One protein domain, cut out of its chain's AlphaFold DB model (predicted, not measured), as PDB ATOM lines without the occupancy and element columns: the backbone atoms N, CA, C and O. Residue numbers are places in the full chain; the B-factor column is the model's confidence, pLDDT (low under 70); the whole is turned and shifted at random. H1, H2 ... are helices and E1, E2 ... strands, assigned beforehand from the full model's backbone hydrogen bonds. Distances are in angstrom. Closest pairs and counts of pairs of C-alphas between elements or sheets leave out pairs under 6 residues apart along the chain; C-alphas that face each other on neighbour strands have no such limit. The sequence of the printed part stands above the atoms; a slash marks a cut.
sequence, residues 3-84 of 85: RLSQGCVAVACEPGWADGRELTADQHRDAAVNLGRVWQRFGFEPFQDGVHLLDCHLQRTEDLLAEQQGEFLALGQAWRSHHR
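This is residues 3 to 84 of the 85 residues of an uncharacterized protein of Streptomyces sp. Root369 (UniProt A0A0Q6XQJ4). A small head and a long helical arm: in the head the short strands E1 and E2 pair side by side, with residues 35 to 40 of helix H1 near them, chiefly near E2, while H2 follows E2 with no residue between them, in another direction, and leaves the head, residues 60 to 84 sticking out. The arm makes much of the length. The printed part has 82 residues with two named helices and two named strands, in the order E1, H1, E2, H2; the sheet, E1 - E2, is antiparallel and the class is mostly helix. The whole is extended, with a radius of gyration of the C-alphas of 20.9 A and spans of 71 by 28 by 21 A.

E1, residues 10 to 13, and E2, residues 52 to 55, are antiparallel neighbours at 160 degrees, with N 11 and O 54 within hydrogen-bond range at 2.9 A, and N 13 and O 52 at 3.0 A. Residues 45 to 46 also pair, antiparallel, with residues 52 to 53 of E2. The closest C-alphas of E2 and H1, residues 25 to 40, are those of His 52 and Gly 36, 7.2 A apart. H1 and H2, residues 56 to 82, are apart. In both helices every O i to N i+4 pair is within hydrogen-bond range.

E1 begins at C-alpha 10 (27.760, 21.949, -15.186). H1 is 22.5 A long and begins at C-alpha 25 (29.622, 47.673, -3.677). E2 measures 10.2 A. H2 is 38.9 A long and ends at C-alpha 82 (-3.059, 4.412, -43.063).

The C-alphas farthest apart, of Glu 22 and Arg 84, are 71.1 A apart. Without residues 60 to 84 the body spans 37 by 22 by 18 A. The printed part has no cut; the links E1 to H1 and H1 to E2 are long, and E2 to H2 is tight. The model's pLDDT is under 70 at residues 3 to 10, 16 to 18, 20, 56 to 61 and 84.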
ATOM      1  N   ARG A   3      34.333  25.366 -16.254       58.97
ATOM      2  CA  ARG A   3      33.873  23.985 -16.027       58.97
ATOM      3  C   ARG A   3      34.386  23.518 -14.669       58.97
ATOM      4  O   ARG A   3      35.565  23.708 -14.381       58.97
ATOM      5  N   LEU A   4      33.515  22.915 -13.863       63.44
ATOM      6  CA  LEU A   4      33.839  22.525 -12.485       63.44
ATOM      7  C   LEU A   4      34.828  21.342 -12.410       63.44
ATOM      8  O   LEU A   4      35.643  21.292 -11.494       63.44
ATOM      9  N   SER A   5      34.817  20.426 -13.389       60.94
ATOM     10  CA  SER A   5      35.811  19.346 -13.547       60.94
ATOM     11  C   SER A   5      35.797  18.747 -14.968       60.94
ATOM     12  O   SER A   5      34.883  19.008 -15.759       60.94
ATOM     13  N   GLN A   6      36.810  17.944 -15.332       50.03
ATOM     14  CA  GLN A   6      36.770  17.166 -16.580       50.03
ATOM     15  C   GLN A   6      35.617  16.152 -16.530       50.03
ATOM     16  O   GLN A   6      35.475  15.414 -15.563       50.03
ATOM     17  N   GLY A   7      34.784  16.133 -17.573       56.06
ATOM     18  CA  GLY A   7      33.575  15.297 -17.632       56.06
ATOM     19  C   GLY A   7      32.341  15.925 -16.976       56.06
ATOM     20  O   GLY A   7      31.230  15.515 -17.278       56.06
ATOM     21  N   CYS A   8      32.507  16.982 -16.175       56.28
ATOM     22  CA  CYS A   8      31.386  17.781 -15.696       56.28
ATOM     23  C   CYS A   8      30.870  18.691 -16.820       56.28
ATOM     24  O   CYS A   8      31.655  19.342 -17.533       56.28
ATOM     25  N   VAL A   9      29.548  18.698 -16.986       63.75
ATOM     26  CA  VAL A   9      28.812  19.530 -17.953       63.75
ATOM     27  C   VAL A   9      28.090  20.683 -17.243       63.75
ATOM     28  O   VAL A   9      27.466  21.511 -17.892       63.75
ATOM     29  N   ALA A  10      28.240  20.793 -15.919       64.44
ATOM     30  CA  ALA A  10      27.760  21.949 -15.186       64.44
ATOM     31  C   ALA A  10      28.664  23.165 -15.433       64.44
ATOM     32  O   ALA A  10      29.900  23.085 -15.360       64.44
ATOM     33  N   VAL A  11      28.033  24.297 -15.719       70.56
ATOM     34  CA  VAL A  11      28.700  25.570 -15.982       70.56
ATOM     35  C   VAL A  11      28.439  26.523 -14.828       70.56
ATOM     36  O   VAL A  11      27.284  26.809 -14.527       70.56
ATOM     37  N   ALA A  12      29.509  27.047 -14.223       74.44
ATOM     38  CA  ALA A  12      29.416  28.080 -13.199       74.44
ATOM     39  C   ALA A  12      29.709  29.473 -13.775       74.44
ATOM     40  O   ALA A  12      30.722  29.693 -14.467       74.44
ATOM     41  N   CYS A  13      28.821  30.413 -13.454       74.44
ATOM     42  CA  CYS A  13      28.932  31.825 -13.798       74.44
ATOM     43  C   CYS A  13      28.844  32.688 -12.540       74.44
ATOM     44  O   CYS A  13      27.936  32.523 -11.727       74.44
ATOM     45  N   GLU A  14      29.776  33.629 -12.421       72.56
ATOM     46  CA  GLU A  14      29.764  34.699 -11.428       72.56
ATOM     47  C   GLU A  14      29.705  36.050 -12.164       72.56
ATOM     48  O   GLU A  14      30.310  36.180 -13.239       72.56
ATOM     49  N   PRO A  15      28.954  37.043 -11.659       70.25
ATOM     50  CA  PRO A  15      28.911  38.376 -12.253       70.25
ATOM     51  C   PRO A  15      30.290  39.041 -12.184       70.25
ATOM     52  O   PRO A  15      30.764  39.403 -11.112       70.25
ATOM     53  N   GLY A  16      30.935  39.199 -13.338       69.56
ATOM     54  CA  GLY A  16      32.220  39.884 -13.478       69.56
ATOM     55  C   GLY A  16      32.069  41.235 -14.172       69.56
ATOM     56  O   GLY A  16      31.142  41.439 -14.956       69.56
ATOM     57  N   TRP A  17      33.001  42.152 -13.908       69.50
ATOM     58  CA  TRP A  17      33.063  43.456 -14.565       69.50
ATOM     59  C   TRP A  17      34.235  43.501 -15.550       69.50
ATOM     60  O   TRP A  17      35.350  43.130 -15.189       69.50
ATOM     61  N   ALA A  18      33.990  43.926 -16.792       67.38
ATOM     62  CA  ALA A  18      34.984  43.872 -17.870       67.38
ATOM     63  C   ALA A  18      35.649  45.230 -18.171       67.38
ATOM     64  O   ALA A  18      36.724  45.271 -18.764       67.38
ATOM     65  N   ASP A  19      35.048  46.338 -17.728       73.50
ATOM     66  CA  ASP A  19      35.316  47.661 -18.312       73.50
ATOM     67  C   ASP A  19      36.344  48.492 -17.521       73.50
ATOM     68  O   ASP A  19      36.522  49.681 -17.781       73.50
ATOM     69  N   GLY A  20      36.984  47.903 -16.502       68.25
ATOM     70  CA  GLY A  20      38.024  48.549 -15.686       68.25
ATOM     71  C   GLY A  20      37.559  49.733 -14.824       68.25
ATOM     72  O   GLY A  20      38.369  50.340 -14.130       68.25
ATOM     73  N   ARG A  21      36.268  50.076 -14.853       75.50
ATOM     74  CA  ARG A  21      35.676  51.094 -13.976       75.50
ATOM     75  C   ARG A  21      35.479  50.519 -12.578       75.50
ATOM     76  O   ARG A  21      34.881  49.453 -12.455       75.50
ATOM     77  N   GLU A  22      35.917  51.243 -11.551       76.06
ATOM     78  CA  GLU A  22      35.514  50.941 -10.178       76.06
ATOM     79  C   GLU A  22      34.022  51.227 -10.018       76.06
ATOM     80  O   GLU A  22      33.545  52.331 -10.294       76.06
ATOM     81  N   LEU A  23      33.286  50.209  -9.589       77.69
ATOM     82  CA  LEU A  23      31.911  50.343  -9.147       77.69
ATOM     83  C   LEU A  23      31.879  50.327  -7.624       77.69
ATOM     84  O   LEU A  23      32.705  49.692  -6.966       77.69
ATOM     85  N   THR A  24      30.879  50.984  -7.051       86.81
ATOM     86  CA  THR A  24      30.594  50.821  -5.627       86.81
ATOM     87  C   THR A  24      30.070  49.410  -5.348       86.81
ATOM     88  O   THR A  24      29.554  48.721  -6.233       86.81
ATOM     89  N   ALA A  25      30.152  48.973  -4.090       84.31
ATOM     90  CA  ALA A  25      29.622  47.673  -3.677       84.31
ATOM     91  C   ALA A  25      28.121  47.515  -3.994       84.31
ATOM     92  O   ALA A  25      27.680  46.428  -4.366       84.31
ATOM     93  N   ASP A  26      27.343  48.597  -3.893       87.06
ATOM     94  CA  ASP A  26      25.915  48.574  -4.218       87.06
ATOM     95  C   ASP A  26      25.678  48.452  -5.727       87.06
ATOM     96  O   ASP A  26      24.869  47.634  -6.153       87.06
ATOM     97  N   GLN A  27      26.459  49.160  -6.549       85.81
ATOM     98  CA  GLN A  27      26.403  49.009  -8.005       85.81
ATOM     99  C   GLN A  27      26.779  47.590  -8.451       85.81
ATOM    100  O   GLN A  27      26.143  47.035  -9.346       85.81
ATOM    101  N   HIS A  28      27.777  46.979  -7.806       83.00
ATOM    102  CA  HIS A  28      28.117  45.574  -8.030       83.00
ATOM    103  C   HIS A  28      26.957  44.642  -7.674       83.00
ATOM    104  O   HIS A  28      26.650  43.728  -8.441       83.00
ATOM    105  N   ARG A  29      26.289  44.880  -6.539       84.06
ATOM    106  CA  ARG A  29      25.148  44.071  -6.099       84.06
ATOM    107  C   ARG A  29      23.971  44.187  -7.069       84.06
ATOM    108  O   ARG A  29      23.416  43.166  -7.470       84.06
ATOM    109  N   ASP A  30      23.638  45.398  -7.501       87.19
ATOM    110  CA  ASP A  30      22.545  45.640  -8.447       87.19
ATOM    111  C   ASP A  30      22.831  45.011  -9.818       87.19
ATOM    112  O   ASP A  30      21.962  44.366 -10.413       87.19
ATOM    113  N   ALA A  31      24.067  45.134 -10.309       84.38
ATOM    114  CA  ALA A  31      24.497  44.486 -11.544       84.38
ATOM    115  C   ALA A  31      24.430  42.954 -11.440       84.38
ATOM    116  O   ALA A  31      23.937  42.301 -12.361       84.38
ATOM    117  N   ALA A  32      24.859  42.381 -10.311       84.06
ATOM    118  CA  ALA A  32      24.783  40.947 -10.051       84.06
ATOM    119  C   ALA A  32      23.335  40.431 -10.055       84.06
ATOM    120  O   ALA A  32      23.054  39.409 -10.680       84.06
ATOM    121  N   VAL A  33      22.402  41.160  -9.431       87.31
ATOM    122  CA  VAL A  33      20.969  40.819  -9.446       87.31
ATOM    123  C   VAL A  33      20.405  40.869 -10.868       87.31
ATOM    124  O   VAL A  33      19.686  39.957 -11.283       87.31
ATOM    125  N   ASN A  34      20.738  41.909 -11.635       87.88
ATOM    126  CA  ASN A  34      20.270  42.048 -13.013       87.88
ATOM    127  C   ASN A  34      20.817  40.940 -13.924       87.88
ATOM    128  O   ASN A  34      20.056  40.356 -14.695       87.88
ATOM    129  N   LEU A  35      22.105  40.605 -13.805       85.75
ATOM    130  CA  LEU A  35      22.726  39.513 -14.557       85.75
ATOM    131  C   LEU A  35      22.149  38.147 -14.168       85.75
ATOM    132  O   LEU A  35      21.835  37.357 -15.056       85.75
ATOM    133  N   GLY A  36      21.913  37.901 -12.876       85.44
ATOM    134  CA  GLY A  36      21.267  36.674 -12.402       85.44
ATOM    135  C   GLY A  36      19.880  36.463 -13.018       85.44
ATOM    136  O   GLY A  36      19.590  35.390 -13.542       85.44
ATOM    137  N   ARG A  37      19.048  37.515 -13.078       86.81
ATOM    138  CA  ARG A  37      17.730  37.458 -13.745       86.81
ATOM    139  C   ARG A  37      17.827  37.130 -15.234       86.81
ATOM    140  O   ARG A  37      16.950  36.458 -15.772       86.81
ATOM    141  N   VAL A  38      18.861  37.621 -15.916       88.25
ATOM    142  CA  VAL A  38      19.102  37.290 -17.327       88.25
ATOM    143  C   VAL A  38      19.505  35.825 -17.462       88.25
ATOM    144  O   VAL A  38      18.935  35.129 -18.293       88.25
ATOM    145  N   TRP A  39      20.424  35.329 -16.635       86.50
ATOM    146  CA  TRP A  39      20.879  33.937 -16.689       86.50
ATOM    147  C   TRP A  39      19.783  32.922 -16.368       86.50
ATOM    148  O   TRP A  39      19.710  31.896 -17.041       86.50
ATOM    149  N   GLN A  40      18.873  33.236 -15.446       83.56
ATOM    150  CA  GLN A  40      17.698  32.401 -15.172       83.56
ATOM    151  C   GLN A  40      16.814  32.194 -16.408       83.56
ATOM    152  O   GLN A  40      16.303  31.102 -16.627       83.56
ATOM    153  N   ARG A  41      16.697  33.194 -17.294       84.00
ATOM    154  CA  ARG A  41      15.978  33.028 -18.575       84.00
ATOM    155  C   ARG A  41      16.657  32.045 -19.529       84.00
ATOM    156  O   ARG A  41      16.005  31.557 -20.444       84.00
ATOM    157  N   PHE A  42      17.944  31.781 -19.332       80.31
ATOM    158  CA  PHE A  42      18.730  30.821 -20.103       80.31
ATOM    159  C   PHE A  42      18.903  29.476 -19.376       80.31
ATOM    160  O   PHE A  42      19.726  28.672 -19.802       80.31
ATOM    161  N   GLY A  43      18.148  29.229 -18.296       80.31
ATOM    162  CA  GLY A  43      18.150  27.951 -17.575       80.31
ATOM    163  C   GLY A  43      19.242  27.808 -16.514       80.31
ATOM    164  O   GLY A  43      19.468  26.710 -16.016       80.31
ATOM    165  N   PHE A  44      19.942  28.890 -16.163       86.56
ATOM    166  CA  PHE A  44      20.843  28.871 -15.015       86.56
ATOM    167  C   PHE A  44      20.058  29.023 -13.712       86.56
ATOM    168  O   PHE A  44      19.329  29.997 -13.530       86.56
ATOM    169  N   GLU A  45      20.310  28.141 -12.757       86.00
ATOM    170  CA  GLU A  45      19.721  28.198 -11.425       86.00
ATOM    171  C   GLU A  45      20.663  28.899 -10.430       86.00
ATOM    172  O   GLU A  45      21.889  28.729 -10.501       86.00
ATOM    173  N   PRO A  46      20.134  29.711  -9.496       86.62
ATOM    174  CA  PRO A  46      20.939  30.316  -8.443       86.62
ATOM    175  C   PRO A  46      21.490  29.238  -7.499       86.62
ATOM    176  O   PRO A  46      20.769  28.327  -7.096       86.62
ATOM    177  N   PHE A  47      22.766  29.360  -7.123       83.06
ATOM    178  CA  PHE A  47      23.432  28.432  -6.207       83.06
ATOM    179  C   PHE A  47      23.808  29.105  -4.878       83.06
ATOM    180  O   PHE A  47      22.988  29.159  -3.964       83.06
ATOM    181  N   GLN A  48      25.031  29.631  -4.750       81.06
ATOM    182  CA  GLN A  48      25.536  30.305  -3.546       81.06
ATOM    183  C   GLN A  48      26.448  31.470  -3.928       81.06
ATOM    184  O   GLN A  48      27.070  31.444  -4.985       81.06
ATOM    185  N   ASP A  49      26.505  32.502  -3.083       81.69
ATOM    186  CA  ASP A  49      27.409  33.657  -3.229       81.69
ATOM    187  C   ASP A  49      27.353  34.352  -4.604       81.69
ATOM    188  O   ASP A  49      28.353  34.823  -5.140       81.69
ATOM    189  N   GLY A  50      26.160  34.414  -5.206       77.94
ATOM    190  CA  GLY A  50      25.953  35.013  -6.531       77.94
ATOM    191  C   GLY A  50      26.374  34.121  -7.706       77.94
ATOM    192  O   GLY A  50      26.189  34.507  -8.863       77.94
ATOM    193  N   VAL A  51      26.876  32.914  -7.433       82.00
ATOM    194  CA  VAL A  51      27.157  31.895  -8.445       82.00
ATOM    195  C   VAL A  51      25.851  31.303  -8.962       82.00
ATOM    196  O   VAL A  51      24.946  30.973  -8.192       82.00
ATOM    197  N   HIS A  52      25.775  31.145 -10.279       85.69
ATOM    198  CA  HIS A  52      24.683  30.467 -10.965       85.69
ATOM    199  C   HIS A  52      25.208  29.237 -11.708       85.69
ATOM    200  O   HIS A  52      26.309  29.274 -12.270       85.69
ATOM    201  N   LEU A  53      24.419  28.161 -11.708       83.56
ATOM    202  CA  LEU A  53      24.759  26.870 -12.300       83.56
ATOM    203  C   LEU A  53      23.802  26.526 -13.439       83.56
ATOM    204  O   LEU A  53      22.592  26.613 -13.277       83.56
ATOM    205  N   LEU A  54      24.342  26.082 -14.567       82.00
ATOM    206  CA  LEU A  54      23.570  25.439 -15.630       82.00
ATOM    207  C   LEU A  54      23.975  23.970 -15.698       82.00
ATOM    208  O   LEU A  54      25.154  23.692 -15.917       82.00
ATOM    209  N   ASP A  55      23.023  23.053 -15.535       77.00
ATOM    210  CA  ASP A  55      23.226  21.624 -15.784       77.00
ATOM    211  C   ASP A  55      22.703  21.253 -17.176       77.00
ATOM    212  O   ASP A  55      21.507  21.042 -17.390       77.00
ATOM    213  N   CYS A  56      23.613  21.135 -18.143       68.88
ATOM    214  CA  CYS A  56      23.214  20.830 -19.512       68.88
ATOM    215  C   CYS A  56      22.707  19.385 -19.698       68.88
ATOM    216  O   CYS A  56      22.184  19.074 -20.767       68.88
ATOM    217  N   HIS A  57      22.863  18.480 -18.720       66.50
ATOM    218  CA  HIS A  57      22.295  17.128 -18.815       66.50
ATOM    219  C   HIS A  57      20.793  17.105 -18.544       66.50
ATOM    220  O   HIS A  57      20.086  16.337 -19.199       66.50
ATOM    221  N   LEU A  58      20.306  17.941 -17.624       65.12
ATOM    222  CA  LEU A  58      18.872  18.093 -17.376       65.12
ATOM    223  C   LEU A  58      18.175  18.631 -18.628       65.12
ATOM    224  O   LEU A  58      17.256  17.990 -19.131       65.12
ATOM    225  N   GLN A  59      18.717  19.703 -19.210       63.44
ATOM    226  CA  GLN A  59      18.195  20.284 -20.448       63.44
ATOM    227  C   GLN A  59      18.219  19.275 -21.607       63.44
ATOM    228  O   GLN A  59      17.212  19.060 -22.272       63.44
ATOM    229  N   ARG A  60      19.325  18.534 -21.770       66.56
ATOM    230  CA  ARG A  60      19.424  17.467 -22.778       66.56
ATOM    231  C   ARG A  60      18.400  16.347 -22.572       66.56
ATOM    232  O   ARG A  60      17.966  15.744 -23.546       66.56
ATOM    233  N   THR A  61      18.052  16.020 -21.331       66.06
ATOM    234  CA  THR A  61      17.082  14.955 -21.038       66.06
ATOM    235  C   THR A  61      15.664  15.391 -21.405       66.06
ATOM    236  O   THR A  61      14.926  14.604 -21.995       66.06
ATOM    237  N   GLU A  62      15.303  16.640 -21.112       72.50
ATOM    238  CA  GLU A  62      14.020  17.225 -21.517       72.50
ATOM    239  C   GLU A  62      13.914  17.363 -23.040       72.50
ATOM    240  O   GLU A  62      12.896  16.978 -23.615       72.50
ATOM    241  N   ASP A  63      14.986  17.809 -23.699       77.56
ATOM    242  CA  ASP A  63      15.050  17.913 -25.161       77.56
ATOM    243  C   ASP A  63      14.875  16.539 -25.832       77.56
ATOM    244  O   ASP A  63      14.065  16.387 -26.746       77.56
ATOM    245  N   LEU A  64      15.576  15.508 -25.338       74.75
ATOM    246  CA  LEU A  64      15.444  14.135 -25.841       74.75
ATOM    247  C   LEU A  64      14.041  13.564 -25.602       74.75
ATOM    248  O   LEU A  64      13.512  12.846 -26.450       74.75
ATOM    249  N   LEU A  65      13.424  13.865 -24.457       79.50
ATOM    250  CA  LEU A  65      12.050  13.455 -24.181       79.50
ATOM    251  C   LEU A  65      11.069  14.122 -25.155       79.50
ATOM    252  O   LEU A  65      10.178  13.447 -25.672       79.50
ATOM    253  N   ALA A  66      11.238  15.419 -25.423       87.25
ATOM    254  CA  ALA A  66      10.404  16.161 -26.363       87.25
ATOM    255  C   ALA A  66      10.546  15.635 -27.802       87.25
ATOM    256  O   ALA A  66       9.539  15.452 -28.489       87.25
ATOM    257  N   GLU A  67      11.772  15.327 -28.238       89.25
ATOM    258  CA  GLU A  67      12.051  14.715 -29.542       89.25
ATOM    259  C   GLU A  67      11.332  13.366 -29.688       89.25
ATOM    260  O   GLU A  67      10.554  13.170 -30.625       89.25
ATOM    261  N   GLN A  68      11.487  12.480 -28.700       89.94
ATOM    262  CA  GLN A  68      10.842  11.163 -28.691       89.94
ATOM    263  C   GLN A  68       9.310  11.249 -28.679       89.94
ATOM    264  O   GLN A  68       8.621  10.477 -29.351       89.94
ATOM    265  N   GLN A  69       8.743  12.206 -27.939       94.75
ATOM    266  CA  GLN A  69       7.300  12.461 -27.961       94.75
ATOM    267  C   GLN A  69       6.828  12.929 -29.343       94.75
ATOM    268  O   GLN A  69       5.771  12.492 -29.808       94.75
ATOM    269  N   GLY A  70       7.611  13.776 -30.016       95.50
ATOM    270  CA  GLY A  70       7.354  14.209 -31.388       95.50
ATOM    271  C   GLY A  70       7.332  13.039 -32.373       95.50
ATOM    272  O   GLY A  70       6.367  12.892 -33.130       95.50
ATOM    273  N   GLU A  71       8.341  12.165 -32.318       94.81
ATOM    274  CA  GLU A  71       8.407  10.956 -33.149       94.81
ATOM    275  C   GLU A  71       7.208  10.032 -32.907       94.81
ATOM    276  O   GLU A  71       6.560   9.570 -33.852       94.81
ATOM    277  N   PHE A  72       6.850   9.810 -31.641       92.88
ATOM    278  CA  PHE A  72       5.710   8.972 -31.282       92.88
ATOM    279  C   PHE A  72       4.381   9.534 -31.806       92.88
ATOM    280  O   PHE A  72       3.553   8.797 -32.353       92.88
ATOM    281  N   LEU A  73       4.167  10.848 -31.683       96.81
ATOM    282  CA  LEU A  73       2.977  11.509 -32.220       96.81
ATOM    283  C   LEU A  73       2.901  11.383 -33.744       96.81
ATOM    284  O   LEU A  73       1.822  11.085 -34.269       96.81
ATOM    285  N   ALA A  74       4.026  11.561 -34.442       95.81
ATOM    286  CA  ALA A  74       4.113  11.410 -35.891       95.81
ATOM    287  C   ALA A  74       3.788   9.974 -36.334       95.81
ATOM    288  O   ALA A  74       2.959   9.777 -37.226       95.81
ATOM    289  N   LEU A  75       4.348   8.964 -35.658       95.50
ATOM    290  CA  LEU A  75       4.036   7.551 -35.899       95.50
ATOM    291  C   LEU A  75       2.551   7.250 -35.677       95.50
ATOM    292  O   LEU A  75       1.908   6.612 -36.513       95.50
ATOM    293  N   GLY A  76       1.971   7.757 -34.587       92.62
ATOM    294  CA  GLY A  76       0.547   7.597 -34.307       92.62
ATOM    295  C   GLY A  76      -0.344   8.253 -35.368       92.62
ATOM    296  O   GLY A  76      -1.385   7.702 -35.731       92.62
ATOM    297  N   GLN A  77       0.047   9.420 -35.888       94.69
ATOM    298  CA  GLN A  77      -0.657  10.074 -36.994       94.69
ATOM    299  C   GLN A  77      -0.547   9.267 -38.290       94.69
ATOM    300  O   GLN A  77      -1.570   9.039 -38.936       94.69
ATOM    301  N   ALA A  78       0.646   8.786 -38.645       92.88
ATOM    302  CA  ALA A  78       0.859   7.951 -39.824       92.88
ATOM    303  C   ALA A  78       0.010   6.670 -39.769       92.88
ATOM    304  O   ALA A  78      -0.703   6.361 -40.722       92.88
ATOM    305  N   TRP A  79      -0.006   5.988 -38.620       92.50
ATOM    306  CA  TRP A  79      -0.819   4.789 -38.408       92.50
ATOM    307  C   TRP A  79      -2.317   5.069 -38.582       92.50
ATOM    308  O   TRP A  79      -2.990   4.396 -39.362       92.50
ATOM    309  N   ARG A  80      -2.839   6.125 -37.940       92.88
ATOM    310  CA  ARG A  80      -4.250   6.532 -38.089       92.88
ATOM    311  C   ARG A  80      -4.607   6.918 -39.524       92.88
ATOM    312  O   ARG A  80      -5.738   6.705 -39.938       92.88
ATOM    313  N   SER A  81      -3.662   7.495 -40.260       90.44
ATOM    314  CA  SER A  81      -3.857   7.895 -41.659       90.44
ATOM    315  C   SER A  81      -3.912   6.683 -42.587       90.44
ATOM    316  O   SER A  81      -4.682   6.676 -43.538       90.44
ATOM    317  N   HIS A  82      -3.123   5.650 -42.287       86.44
ATOM    318  CA  HIS A  82      -3.059   4.412 -43.063       86.44
ATOM    319  C   HIS A  82      -4.183   3.421 -42.725       86.44
ATOM    320  O   HIS A  82      -4.402   2.467 -43.462       86.44
ATOM    321  N   HIS A  83      -4.851   3.584 -41.582       81.88
ATOM    322  CA  HIS A  83      -5.916   2.688 -41.103       81.88
ATOM    323  C   HIS A  83      -7.270   3.396 -40.978       81.88
ATOM    324  O   HIS A  83      -8.180   2.910 -40.305       81.88
ATOM    325  N   ARG A  84      -7.413   4.558 -41.621       63.81
ATOM    326  CA  ARG A  84      -8.714   5.198 -41.797       63.81
ATOM    327  C   ARG A  84      -9.459   4.447 -42.918       63.81
ATOM    328  O   ARG A  84      -8.847   4.263 -43.968       63.81
TER     329      ARG A  84